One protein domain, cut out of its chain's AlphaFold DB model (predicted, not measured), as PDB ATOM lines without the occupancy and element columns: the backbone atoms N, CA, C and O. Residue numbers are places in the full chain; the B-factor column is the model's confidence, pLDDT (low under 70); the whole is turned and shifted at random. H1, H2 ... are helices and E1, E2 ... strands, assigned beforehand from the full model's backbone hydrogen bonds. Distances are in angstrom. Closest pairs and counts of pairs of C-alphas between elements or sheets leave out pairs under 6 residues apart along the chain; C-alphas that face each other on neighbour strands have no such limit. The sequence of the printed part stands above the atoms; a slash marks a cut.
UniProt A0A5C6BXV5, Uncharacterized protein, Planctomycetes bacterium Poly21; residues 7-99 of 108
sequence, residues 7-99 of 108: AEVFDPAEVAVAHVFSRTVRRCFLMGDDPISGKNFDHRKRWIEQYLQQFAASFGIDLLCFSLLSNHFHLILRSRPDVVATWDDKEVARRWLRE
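This is residues 7 to 99 of the 108 residues of an uncharacterized protein of Planctomycetes bacterium Poly21 (UniProt A0A5C6BXV5). A twisted three-stranded sheet forms a narrow slab, with the long helix H1 running lengthwise over one face, above E2 and E3. The helix H3 lies beyond one end of H1, turned back toward it, and a long loop, residues 24 to 42, reaches out past the other end of the slab. The printed part has 93 residues, with three named strands and three named helices in the order E1, H1, E2, E3, H2, H3. The sheet's order is E1, E3, E2, antiparallel throughout, and the class is mixed, helices and strands. The whole is loose, with a radius of gyration of the C-alphas of 16.4 A, and elongated, spanning 50 by 30 by 21 A.

In the sheet, E1 is residues 17 to 23, 20.1 A from first to last C-alpha, and begins at C-alpha 17 at (120.969, 136.186, 166.503). E3 is residues 72 to 79, 21.6 A long. E2 is residues 61 to 68, 18.6 A long, and bends by 69 degrees at residue 64. H1 is residues 43 to 58, 23.6 A long, from C-alpha 43 at (123.467, 115.656, 145.418). H2 is residues 81 to 84, 4.9 A long. H3 is residues 89 to 98, 14.3 A long, and ends at C-alpha 98 at (122.704, 111.447, 168.489).

E3 is the inner strand, and E1 and E2 are the edge strands. E1 and E3 are antiparallel at 157 degrees, with N 20 and O 75 within hydrogen-bond range at 2.9 A. E2 and E3 form a hairpin, antiparallel at 164 degrees, with N 67 and O 74 at 2.8 A. H1 is on the sheet at a height of 10.4 A, over E3 and E2, and runs along the strands, at 2 degrees to E2 on the local plane. The closest C-alphas of H1 and E2 are those of Ala 56 and Asp 62, 5.8 A apart. These make two layers, a sheet with a helix on one face. E1, H1 and E2 form a split strand-helix-strand unit, two strands running the same way with E3 between them, and its crossover is right-handed. H1, with residue 58 alone, and H3 only just touch, only at their ends, with 3 pairs of C-alphas within 8 A; the closest are those of Ser 58 and Arg 95, 4.9 A apart. Their lines stand at a shallow tilt of 8 degrees, opposite ways. H2 and H3 are not on the sheet. H2 and H3 are only just apart, their closest C-alphas 8.5 A from each other. In H3 each O i to N i+4 pair is within hydrogen-bond range, in H1 11 of 12 are, and H2 is too short for such a pair.

The C-alphas farthest apart are those of Ile 36 and Thr 86, 50.3 A. The printed part has no cut. The link from E1 to H1, 19 residues, is long; the other links are tight. The mean pLDDT of the printed part is 92.5, and residue 99 alone is under 70.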
ATOM      1  N   ALA A   7     133.448 136.234 171.902       85.50
ATOM      2  CA  ALA A   7     133.055 136.516 173.283       85.50
ATOM      3  C   ALA A   7     133.012 138.019 173.630       85.50
ATOM      4  O   ALA A   7     132.407 138.391 174.623       85.50
ATOM      5  N   GLU A   8     133.635 138.885 172.824       89.62
ATOM      6  CA  GLU A   8     133.551 140.348 172.967       89.62
ATOM      7  C   GLU A   8     132.361 140.933 172.187       89.62
ATOM      8  O   GLU A   8     132.021 142.099 172.363       89.62
ATOM      9  N   VAL A   9     131.747 140.150 171.291       88.69
ATOM     10  CA  VAL A   9     130.640 140.593 170.427       88.69
ATOM     11  C   VAL A   9     129.285 140.161 170.984       88.69
ATOM     12  O   VAL A   9     128.291 140.847 170.765       88.69
ATOM     13  N   PHE A  10     129.227 139.023 171.677       89.06
ATOM     14  CA  PHE A  10     127.997 138.482 172.249       89.06
ATOM     15  C   PHE A  10     128.273 137.789 173.583       89.06
ATOM     16  O   PHE A  10     129.241 137.032 173.705       89.06
ATOM     17  N   ASP A  11     127.384 138.022 174.549       92.00
ATOM     18  CA  ASP A  11     127.357 137.296 175.816       92.00
ATOM     19  C   ASP A  11     126.807 135.875 175.575       92.00
ATOM     20  O   ASP A  11     125.698 135.728 175.049       92.00
ATOM     21  N   PRO A  12     127.552 134.806 175.916       89.94
ATOM     22  CA  PRO A  12     127.072 133.435 175.754       89.94
ATOM     23  C   PRO A  12     125.857 133.086 176.630       89.94
ATOM     24  O   PRO A  12     125.183 132.098 176.333       89.94
ATOM     25  N   ALA A  13     125.579 133.847 177.690       93.06
ATOM     26  CA  ALA A  13     124.414 133.654 178.550       93.06
ATOM     27  C   ALA A  13     123.130 134.275 177.973       93.06
ATOM     28  O   ALA A  13     122.038 133.971 178.455       93.06
ATOM     29  N   GLU A  14     123.233 135.094 176.924       94.81
ATOM     30  CA  GLU A  14     122.095 135.758 176.295       94.81
ATOM     31  C   GLU A  14     121.711 135.139 174.943       94.81
ATOM     32  O   GLU A  14     122.513 134.549 174.208       94.81
ATOM     33  N   VAL A  15     120.432 135.282 174.594       96.56
ATOM     34  CA  VAL A  15     119.933 134.914 173.266       96.56
ATOM     35  C   VAL A  15     120.494 135.902 172.246       96.56
ATOM     36  O   VAL A  15     120.176 137.088 172.277       96.56
ATOM     37  N   ALA A  16     121.269 135.399 171.292       95.75
ATOM     38  CA  ALA A  16     121.870 136.193 170.229       95.75
ATOM     39  C   ALA A  16     121.471 135.643 168.859       95.75
ATOM     40  O   ALA A  16     121.440 134.430 168.644       95.75
ATOM     41  N   VAL A  17     121.197 136.540 167.910       96.44
ATOM     42  CA  VAL A  17     120.969 136.186 166.503       96.44
ATOM     43  C   VAL A  17     122.178 136.617 165.691       96.44
ATOM     44  O   VAL A  17     122.561 137.785 165.708       96.44
ATOM     45  N   ALA A  18     122.774 135.679 164.965       94.69
ATOM     46  CA  ALA A  18     123.982 135.916 164.196       94.69
ATOM     47  C   ALA A  18     123.852 135.414 162.761       94.69
ATOM     48  O   ALA A  18     123.371 134.310 162.490       94.69
ATOM     49  N   HIS A  19     124.374 136.217 161.836       95.88
ATOM     50  CA  HIS A  19     124.673 135.777 160.483       95.88
ATOM     51  C   HIS A  19     126.042 135.106 160.466       95.88
ATOM     52  O   HIS A  19     127.070 135.745 160.695       95.88
ATOM     53  N   VAL A  20     126.059 133.806 160.194       94.19
ATOM     54  CA  VAL A  20     127.293 133.037 160.043       94.19
ATOM     55  C   VAL A  20     127.440 132.576 158.607       94.19
ATOM     56  O   VAL A  20     126.469 132.268 157.922       94.19
ATOM     57  N   PHE A  21     128.676 132.528 158.137       95.25
ATOM     58  CA  PHE A  21     128.976 132.020 156.813       95.25
ATOM     59  C   PHE A  21     130.333 131.340 156.819       95.25
ATOM     60  O   PHE A  21     131.234 131.716 157.576       95.25
ATOM     61  N   SER A  22     130.474 130.345 155.956       92.75
ATOM     62  CA  SER A  22     131.755 129.722 155.658       92.75
ATOM     63  C   SER A  22     131.864 129.534 154.160       92.75
ATOM     64  O   SER A  22     130.871 129.261 153.485       92.75
ATOM     65  N   ARG A  23     133.078 129.698 153.642       92.38
ATOM     66  CA  ARG A  23     133.394 129.527 152.228       92.38
ATOM     67  C   ARG A  23     134.539 128.553 152.077       92.38
ATOM     68  O   ARG A  23     135.493 128.577 152.856       92.38
ATOM     69  N   THR A  24     134.477 127.750 151.032       90.56
ATOM     70  CA  THR A  24     135.619 126.965 150.596       90.56
ATOM     71  C   THR A  24     136.717 127.900 150.080       90.56
ATOM     72  O   THR A  24     136.485 129.014 149.589       90.56
ATOM     73  N   VAL A  25     137.959 127.456 150.235       88.44
ATOM     74  CA  VAL A  25     139.158 128.142 149.737       88.44
ATOM     75  C   VAL A  25     139.858 127.254 148.713       88.44
ATOM     76  O   VAL A  25     139.428 126.132 148.468       88.44
ATOM     77  N   ARG A  26     140.925 127.759 148.079       86.12
ATOM     78  CA  ARG A  26     141.755 126.989 147.127       86.12
ATOM     79  C   ARG A  26     140.979 126.391 145.940       86.12
ATOM     80  O   ARG A  26     141.342 125.338 145.438       86.12
ATOM     81  N   ARG A  27     139.941 127.092 145.465       75.00
ATOM     82  CA  ARG A  27     139.062 126.661 144.357       75.00
ATOM     83  C   ARG A  27     138.264 125.374 144.627       75.00
ATOM     84  O   ARG A  27     137.710 124.809 143.693       75.00
ATOM     85  N   CYS A  28     138.151 124.937 145.878       81.81
ATOM     86  CA  CYS A  28     137.227 123.865 146.239       81.81
ATOM     87  C   CYS A  28     135.773 124.359 146.159       81.81
ATOM     88  O   CYS A  28     135.509 125.560 146.277       81.81
ATOM     89  N   PHE A  29     134.826 123.438 146.015       86.31
ATOM     90  CA  PHE A  29     133.389 123.710 145.975       86.31
ATOM     91  C   PHE A  29     132.641 122.680 146.836       86.31
ATOM     92  O   PHE A  29     133.073 121.541 147.009       86.31
ATOM     93  N   LEU A  30     131.528 123.114 147.414       89.38
ATOM     94  CA  LEU A  30     130.586 122.295 148.167       89.38
ATOM     95  C   LEU A  30     129.713 121.457 147.228       89.38
ATOM     96  O   LEU A  30     129.481 120.284 147.506       89.38
ATOM     97  N   MET A  31     129.236 122.063 146.136       92.38
ATOM     98  CA  MET A  31     128.279 121.494 145.178       92.38
ATOM     99  C   MET A  31     128.383 122.203 143.815       92.38
ATOM    100  O   MET A  31     129.191 123.123 143.667       92.38
ATOM    101  N   GLY A  32     127.551 121.817 142.847       90.81
ATOM    102  CA  GLY A  32     127.573 122.329 141.478       90.81
ATOM    103  C   GLY A  32     128.437 121.502 140.530       90.81
ATOM    104  O   GLY A  32     128.952 120.438 140.887       90.81
ATOM    105  N   ASP A  33     128.571 122.006 139.307       91.38
ATOM    106  CA  ASP A  33     129.384 121.395 138.261       91.38
ATOM    107  C   ASP A  33     130.869 121.711 138.454       91.38
ATOM    108  O   ASP A  33     131.272 122.871 138.576       91.38
ATOM    109  N   ASP A  34     131.694 120.667 138.450       89.25
ATOM    110  CA  ASP A  34     133.143 120.795 138.410       89.25
ATOM    111  C   ASP A  34     133.624 120.938 136.959       89.25
ATOM    112  O   ASP A  34     133.553 119.965 136.201       89.25
ATOM    113  N   PRO A  35     134.176 122.094 136.552       85.00
ATOM    114  CA  PRO A  35     134.640 122.291 135.183       85.00
ATOM    115  C   PRO A  35     135.877 121.452 134.831       85.00
ATOM    116  O   PRO A  35     136.187 121.319 133.651       85.00
ATOM    117  N   ILE A  36     136.602 120.905 135.817       87.69
ATOM    118  CA  ILE A  36     137.808 120.100 135.578       87.69
ATOM    119  C   ILE A  36     137.440 118.631 135.367       87.69
ATOM    120  O   ILE A  36     137.862 118.029 134.384       87.69
ATOM    121  N   SER A  37     136.667 118.037 136.284       89.06
ATOM    122  CA  SER A  37     136.262 116.629 136.158       89.06
ATOM    123  C   SER A  37     134.989 116.410 135.337       89.06
ATOM    124  O   SER A  37     134.701 115.268 134.979       89.06
ATOM    125  N   GLY A  38     134.214 117.465 135.063       91.56
ATOM    126  CA  GLY A  38     132.918 117.395 134.380       91.56
ATOM    127  C   GLY A  38     131.791 116.786 135.223       91.56
ATOM    128  O   GLY A  38     130.733 116.467 134.688       91.56
ATOM    129  N   LYS A  39     132.010 116.565 136.526       91.31
ATOM    130  CA  LYS A  39     131.032 115.932 137.425       91.31
ATOM    131  C   LYS A  39     130.153 116.974 138.115       91.31
ATOM    132  O   LYS A  39     130.658 117.986 138.593       91.31
ATOM    133  N   ASN A  40     128.865 116.667 138.261       91.88
ATOM    134  CA  ASN A  40     127.933 117.445 139.076       91.88
ATOM    135  C   ASN A  40     127.873 116.907 140.516       91.88
ATOM    136  O   ASN A  40     127.739 115.700 140.750       91.88
ATOM    137  N   PHE A  41     127.932 117.809 141.494       92.44
ATOM    138  CA  PHE A  41     127.923 117.484 142.920       92.44
ATOM    139  C   PHE A  41     126.702 118.030 143.680       92.44
ATOM    140  O   PHE A  41     126.727 118.103 144.910       92.44
ATOM    141  N   ASP A  42     125.605 118.365 142.997       93.94
ATOM    142  CA  ASP A  42     124.395 118.926 143.627       93.94
ATOM    143  C   ASP A  42     123.687 117.962 144.580       93.94
ATOM    144  O   ASP A  42     122.989 118.396 145.498       93.94
ATOM    145  N   HIS A  43     123.937 116.655 144.455       91.12
ATOM    146  CA  HIS A  43     123.467 115.656 145.418       91.12
ATOM    147  C   HIS A  43     123.889 115.979 146.864       91.12
ATOM    148  O   HIS A  43     123.164 115.651 147.805       91.12
ATOM    149  N   ARG A  44     125.017 116.681 147.053       92.81
ATOM    150  CA  ARG A  44     125.515 117.104 148.369       92.81
ATOM    151  C   ARG A  44     124.641 118.164 149.029       92.81
ATOM    152  O   ARG A  44     124.660 118.268 150.251       92.81
ATOM    153  N   LYS A  45     123.847 118.924 148.266       92.81
ATOM    154  CA  LYS A  45     122.934 119.932 148.823       92.81
ATOM    155  C   LYS A  45     121.969 119.306 149.827       92.81
ATOM    156  O   LYS A  45     121.828 119.811 150.936       92.81
ATOM    157  N   ARG A  46     121.384 118.156 149.469       93.12
ATOM    158  CA  ARG A  46     120.477 117.414 150.354       93.12
ATOM    159  C   ARG A  46     121.183 116.960 151.631       93.12
ATOM    160  O   ARG A  46     120.592 117.035 152.700       93.12
ATOM    161  N   TRP A  47     122.438 116.526 151.532       93.12
ATOM    162  CA  TRP A  47     123.218 116.140 152.711       93.12
ATOM    163  C   TRP A  47     123.453 117.335 153.629       93.12
ATOM    164  O   TRP A  47     123.239 117.232 154.829       93.12
ATOM    165  N   ILE A  48     123.828 118.489 153.068       93.00
ATOM    166  CA  ILE A  48     124.033 119.716 153.846       93.00
ATOM    167  C   ILE A  48     122.737 120.126 154.555       93.00
ATOM    168  O   ILE A  48     122.769 120.412 155.746       93.00
ATOM    169  N   GLU A  49     121.592 120.105 153.870       94.19
ATOM    170  CA  GLU A  49     120.287 120.399 154.482       94.19
ATOM    171  C   GLU A  49     119.949 119.426 155.624       94.19
ATOM    172  O   GLU A  49     119.504 119.854 156.688       94.19
ATOM    173  N   GLN A  50     120.219 118.130 155.444       93.06
ATOM    174  CA  GLN A  50     120.024 117.115 156.484       93.06
ATOM    175  C   GLN A  50     120.932 117.345 157.694       93.06
ATOM    176  O   GLN A  50     120.475 117.199 158.827       93.06
ATOM    177  N   TYR A  51     122.191 117.732 157.479       91.75
ATOM    178  CA  TYR A  51     123.102 118.087 158.569       91.75
ATOM    179  C   TYR A  51     122.646 119.344 159.301       91.75
ATOM    180  O   TYR A  51     122.634 119.363 160.525       91.75
ATOM    181  N   LEU A  52     122.204 120.377 158.581       93.94
ATOM    182  CA  LEU A  52     121.670 121.592 159.197       93.94
ATOM    183  C   LEU A  52     120.461 121.297 160.100       93.94
ATOM    184  O   LEU A  52     120.364 121.855 161.193       93.94
ATOM    185  N   GLN A  53     119.573 120.393 159.678       92.56
ATOM    186  CA  GLN A  53     118.445 119.933 160.495       92.56
ATOM    187  C   GLN A  53     118.898 119.144 161.729       92.56
ATOM    188  O   GLN A  53     118.376 119.374 162.818       92.56
ATOM    189  N   GLN A  54     119.867 118.238 161.575       91.19
ATOM    190  CA  GLN A  54     120.429 117.465 162.690       91.19
ATOM    191  C   GLN A  54     121.089 118.385 163.720       91.19
ATOM    192  O   GLN A  54     120.742 118.340 164.896       91.19
ATOM    193  N   PHE A  55     121.925 119.319 163.266       92.19
ATOM    194  CA  PHE A  55     122.585 120.292 164.130       92.19
ATOM    195  C   PHE A  55     121.589 121.173 164.886       92.19
ATOM    196  O   PHE A  55     121.766 121.387 166.081       92.19
ATOM    197  N   ALA A  56     120.519 121.643 164.240       93.19
ATOM    198  CA  ALA A  56     119.468 122.392 164.930       93.19
ATOM    199  C   ALA A  56     118.694 121.532 165.951       93.19
ATOM    200  O   ALA A  56     118.219 122.046 166.957       93.19
ATOM    201  N   ALA A  57     118.564 120.223 165.716       91.19
ATOM    202  CA  ALA A  57     117.900 119.315 166.649       91.19
ATOM    203  C   ALA A  57     118.777 118.951 167.859       91.19
ATOM    204  O   ALA A  57     118.247 118.738 168.953       91.19
ATOM    205  N   SER A  58     120.092 118.855 167.669       91.88
ATOM    206  CA  SER A  58     121.036 118.409 168.697       91.88
ATOM    207  C   SER A  58     121.614 119.567 169.506       91.88
ATOM    208  O   SER A  58     121.729 119.460 170.727       91.88
ATOM    209  N   PHE A  59     121.929 120.696 168.872       91.75
ATOM    210  CA  PHE A  59     122.493 121.862 169.551       91.75
ATOM    211  C   PHE A  59     121.409 122.818 170.060       91.75
ATOM    212  O   PHE A  59     120.287 122.848 169.566       91.75
ATOM    213  N   GLY A  60     121.755 123.629 171.062       94.19
ATOM    214  CA  GLY A  60     120.896 124.685 171.607       94.19
ATOM    215  C   GLY A  60     120.816 125.910 170.697       94.19
ATOM    216  O   GLY A  60     121.152 127.017 171.121       94.19
ATOM    217  N   ILE A  61     120.455 125.703 169.431       95.62
ATOM    218  CA  ILE A  61     120.375 126.741 168.403       95.62
ATOM    219  C   ILE A  61     119.096 126.592 167.585       95.62
ATOM    220  O   ILE A  61     118.653 125.481 167.310       95.62
ATOM    221  N   ASP A  62     118.563 127.711 167.106       97.31
ATOM    222  CA  ASP A  62     117.536 127.708 166.067       97.31
ATOM    223  C   ASP A  62     118.154 128.124 164.728       97.31
ATOM    224  O   ASP A  62     118.815 129.162 164.630       97.31
ATOM    225  N   LEU A  63     117.909 127.335 163.680       97.19
ATOM    226  CA  LEU A  63     118.227 127.704 162.302       97.19
ATOM    227  C   LEU A  63     117.055 128.494 161.714       97.19
ATOM    228  O   LEU A  63     116.055 127.910 161.305       97.19
ATOM    229  N   LEU A  64     117.175 129.822 161.676       97.88
ATOM    230  CA  LEU A  64     116.089 130.697 161.230       97.88
ATOM    231  C   LEU A  64     115.991 130.747 159.702       97.88
ATOM    232  O   LEU A  64     114.903 130.640 159.147       97.88
ATOM    233  N   CYS A  65     117.135 130.893 159.030       97.38
ATOM    234  CA  CYS A  65     117.241 130.959 157.571       97.38
ATOM    235  C   CYS A  65     118.577 130.367 157.109       97.38
ATOM    236  O   CYS A  65     119.570 130.422 157.838       97.38
ATOM    237  N   PHE A  66     118.640 129.889 155.866       97.56
ATOM    238  CA  PHE A  66     119.897 129.498 155.232       97.56
ATOM    239  C   PHE A  66     119.902 129.767 153.724       97.56
ATOM    240  O   PHE A  66     118.858 129.783 153.075       97.56
ATOM    241  N   SER A  67     121.095 129.937 153.159       97.06
ATOM    242  CA  SER A  67     121.346 129.880 151.721       97.06
ATOM    243  C   SER A  67     122.587 129.033 151.442       97.06
ATOM    244  O   SER A  67     123.621 129.170 152.099       97.06
ATOM    245  N   LEU A  68     122.469 128.125 150.473       95.50
ATOM    246  CA  LEU A  68     123.536 127.218 150.057       95.50
ATOM    247  C   LEU A  68     123.956 127.565 148.633       95.50
ATOM    248  O   LEU A  68     123.130 127.535 147.721       95.50
ATOM    249  N   LEU A  69     125.233 127.888 148.456       93.25
ATOM    250  CA  LEU A  69     125.851 128.186 147.172       93.25
ATOM    251  C   LEU A  69     126.935 127.149 146.866       93.25
ATOM    252  O   LEU A  69     127.376 126.399 147.740       93.25
ATOM    253  N   SER A  70     127.397 127.125 145.616       91.62
ATOM    254  CA  SER A  70     128.380 126.145 145.144       91.62
ATOM    255  C   SER A  70     129.677 126.144 145.951       91.62
ATOM    256  O   SER A  70     130.280 125.096 146.114       91.62
ATOM    257  N   ASN A  71     130.105 127.278 146.506       91.44
ATOM    258  CA  ASN A  71     131.379 127.417 147.224       91.44
ATOM    259  C   ASN A  71     131.251 128.011 148.637       91.44
ATOM    260  O   ASN A  71     132.262 128.256 149.294       91.44
ATOM    261  N   HIS A  72     130.042 128.290 149.118       94.31
ATOM    262  CA  HIS A  72     129.830 128.813 150.466       94.31
ATOM    263  C   HIS A  72     128.382 128.641 150.910       94.31
ATOM    264  O   HIS A  72     127.496 128.366 150.107       94.31
ATOM    265  N   PHE A  73     128.144 128.834 152.198       96.12
ATOM    266  CA  PHE A  73     126.802 128.908 152.756       96.12
ATOM    267  C   PHE A  73     126.681 130.101 153.695       96.12
ATOM    268  O   PHE A  73     127.667 130.527 154.303       96.12
ATOM    269  N   HIS A  74     125.459 130.593 153.854       97.56
ATOM    270  CA  HIS A  74     125.083 131.571 154.866       97.56
ATOM    271  C   HIS A  74     123.957 131.007 155.724       97.56
ATOM    272  O   HIS A  74     122.989 130.479 155.187       97.56
ATOM    273  N   LEU A  75     124.056 131.155 157.041       98.06
ATOM    274  CA  LEU A  75     123.035 130.744 158.002       98.06
ATOM    275  C   LEU A  75     122.688 131.933 158.896       98.06
ATOM    276  O   LEU A  75     123.570 132.696 159.296       98.06
ATOM    277  N   ILE A  76     121.414 132.060 159.243       98.06
ATOM    278  CA  ILE A  76     120.951 132.904 160.341       98.06
ATOM    279  C   ILE A  76     120.642 131.969 161.504       98.06
ATOM    280  O   ILE A  76     119.711 131.166 161.424       98.06
ATOM    281  N   LEU A  77     121.450 132.055 162.557       97.19
ATOM    282  CA  LEU A  77     121.334 131.216 163.744       97.19
ATOM    283  C   LEU A  77     120.920 132.060 164.942       97.19
ATOM    284  O   LEU A  77     121.400 133.184 165.095       97.19
ATOM    285  N   ARG A  78     120.084 131.496 165.810       97.25
ATOM    286  CA  ARG A  78     119.784 132.040 167.136       97.25
ATOM    287  C   ARG A  78     120.340 131.108 168.207       97.25
ATOM    288  O   ARG A  78     119.967 129.939 168.213       97.25
ATOM    289  N   SER A  79     121.203 131.595 169.098       95.38
ATOM    290  CA  SER A  79     121.609 130.840 170.294       95.38
ATOM    291  C   SER A  79     120.459 130.777 171.295       95.38
ATOM    292  O   SER A  79     119.703 131.739 171.428       95.38
ATOM    293  N   ARG A  80     120.313 129.649 171.996       96.75
ATOM    294  CA  ARG A  80     119.250 129.432 172.989       96.75
ATOM    295  C   ARG A  80     119.795 128.976 174.345       96.75
ATOM    296  O   ARG A  80     119.480 127.864 174.778       96.75
ATOM    297  N   PRO A  81     120.617 129.798 175.031       96.06
ATOM    298  CA  PRO A  81     121.095 129.462 176.374       96.06
ATOM    299  C   PRO A  81     119.940 129.288 177.372       96.06
ATOM    300  O   PRO A  81     120.033 128.462 178.272       96.06
ATOM    301  N   ASP A  82     118.820 129.978 177.148       96.50
ATOM    302  CA  ASP A  82     117.567 129.836 177.893       96.50
ATOM    303  C   ASP A  82     116.981 128.417 177.815       96.50
ATOM    304  O   ASP A  82     116.494 127.891 178.811       96.50
ATOM    305  N   VAL A  83     117.061 127.768 176.650       96.38
ATOM    306  CA  VAL A  83     116.611 126.378 176.476       96.38
ATOM    307  C   VAL A  83     117.641 125.412 177.034       96.38
ATOM    308  O   VAL A  83     117.274 124.468 177.730       96.38
ATOM    309  N   VAL A  84     118.926 125.648 176.760       96.19
ATOM    310  CA  VAL A  84     120.019 124.782 177.232       96.19
ATOM    311  C   VAL A  84     120.054 124.720 178.758       96.19
ATOM    312  O   VAL A  84     120.288 123.650 179.307       96.19
ATOM    313  N   ALA A  85     119.735 125.818 179.449       96.75
ATOM    314  CA  ALA A  85     119.641 125.861 180.909       96.75
ATOM    315  C   ALA A  85     118.580 124.908 181.497       96.75
ATOM    316  O   ALA A  85     118.616 124.617 182.689       96.75
ATOM    317  N   THR A  86     117.637 124.416 180.684       97.00
ATOM    318  CA  THR A  86     116.623 123.438 181.115       97.00
ATOM    319  C   THR A  86     117.069 121.984 180.960       97.00
ATOM    320  O   THR A  86     116.356 121.080 181.393       97.00
ATOM    321  N   TRP A  87     118.214 121.733 180.319       96.94
ATOM    322  CA  TRP A  87     118.704 120.382 180.063       96.94
ATOM    323  C   TRP A  87     119.477 119.844 181.261       96.94
ATOM    324  O   TRP A  87     120.296 120.542 181.853       96.94
ATOM    325  N   ASP A  88     119.244 118.574 181.585       97.75
ATOM    326  CA  ASP A  88     120.095 117.839 182.511       97.75
ATOM    327  C   ASP A  88     121.290 117.207 181.774       97.75
ATOM    328  O   ASP A  88     121.318 117.102 180.544       97.75
ATOM    329  N   ASP A  89     122.283 116.739 182.533       96.62
ATOM    330  CA  ASP A  89     123.490 116.117 181.972       96.62
ATOM    331  C   ASP A  89     123.168 114.921 181.059       96.62
ATOM    332  O   ASP A  89     123.876 114.652 180.085       96.62
ATOM    333  N   LYS A  90     122.076 114.198 181.344       96.88
ATOM    334  CA  LYS A  90     121.636 113.053 180.536       96.88
ATOM    335  C   LYS A  90     121.100 113.499 179.183       96.88
ATOM    336  O   LYS A  90     121.371 112.834 178.185       96.88
ATOM    337  N   GLU A  91     120.339 114.583 179.134       94.56
ATOM    338  CA  GLU A  91     119.832 115.169 177.898       94.56
ATOM    339  C   GLU A  91     120.965 115.759 177.062       94.56
ATOM    340  O   GLU A  91     121.018 115.507 175.857       94.56
ATOM    341  N   VAL A  92     121.925 116.442 177.695       93.94
ATOM    342  CA  VAL A  92     123.149 116.909 177.023       93.94
ATOM    343  C   VAL A  92     123.890 115.729 176.387       93.94
ATOM    344  O   VAL A  92     124.191 115.759 175.192       93.94
ATOM    345  N   ALA A  93     124.120 114.651 177.142       92.69
ATOM    346  CA  ALA A  93     124.779 113.451 176.631       92.69
ATOM    347  C   ALA A  93     123.981 112.772 175.504       92.69
ATOM    348  O   ALA A  93     124.556 112.379 174.490       92.69
ATOM    349  N   ARG A  94     122.653 112.658 175.638       92.25
ATOM    350  CA  ARG A  94     121.775 112.057 174.619       92.25
ATOM    351  C   ARG A  94     121.830 112.827 173.303       92.25
ATOM    352  O   ARG A  94     121.929 112.205 172.249       92.25
ATOM    353  N   ARG A  95     121.766 114.160 173.359       91.19
ATOM    354  CA  ARG A  95     121.870 115.031 172.180       91.19
ATOM    355  C   ARG A  95     123.235 114.912 171.518       91.19
ATOM    356  O   ARG A  95     123.297 114.751 170.306       91.19
ATOM    357  N   TRP A  96     124.305 114.906 172.311       87.50
ATOM    358  CA  TRP A  96     125.667 114.738 171.804       87.50
ATOM    359  C   TRP A  96     125.875 113.389 171.101       87.50
ATOM    360  O   TRP A  96     126.454 113.339 170.023       87.50
ATOM    361  N   LEU A  97     125.364 112.295 171.675       87.50
ATOM    362  CA  LEU A  97     125.490 110.944 171.109       87.50
ATOM    363  C   LEU A  97     124.584 110.687 169.896       87.50
ATOM    364  O   LEU A  97     124.769 109.691 169.199       87.50
ATOM    365  N   ARG A  98     123.583 111.542 169.660       80.44
ATOM    366  CA  ARG A  98     122.704 111.447 168.489       80.44
ATOM    367  C   ARG A  98     123.413 111.874 167.208       80.44
ATOM    368  O   ARG A  98     123.035 111.414 166.132       80.44
ATOM    369  N   GLU A  99     124.426 112.725 167.326       66.56
ATOM    370  CA  GLU A  99     125.269 113.093 166.200       66.56
ATOM    371  C   GLU A  99     126.101 111.874 165.777       66.56
ATOM    372  O   GLU A  99     126.816 111.296 166.603       66.56
TER     373      GLU A  99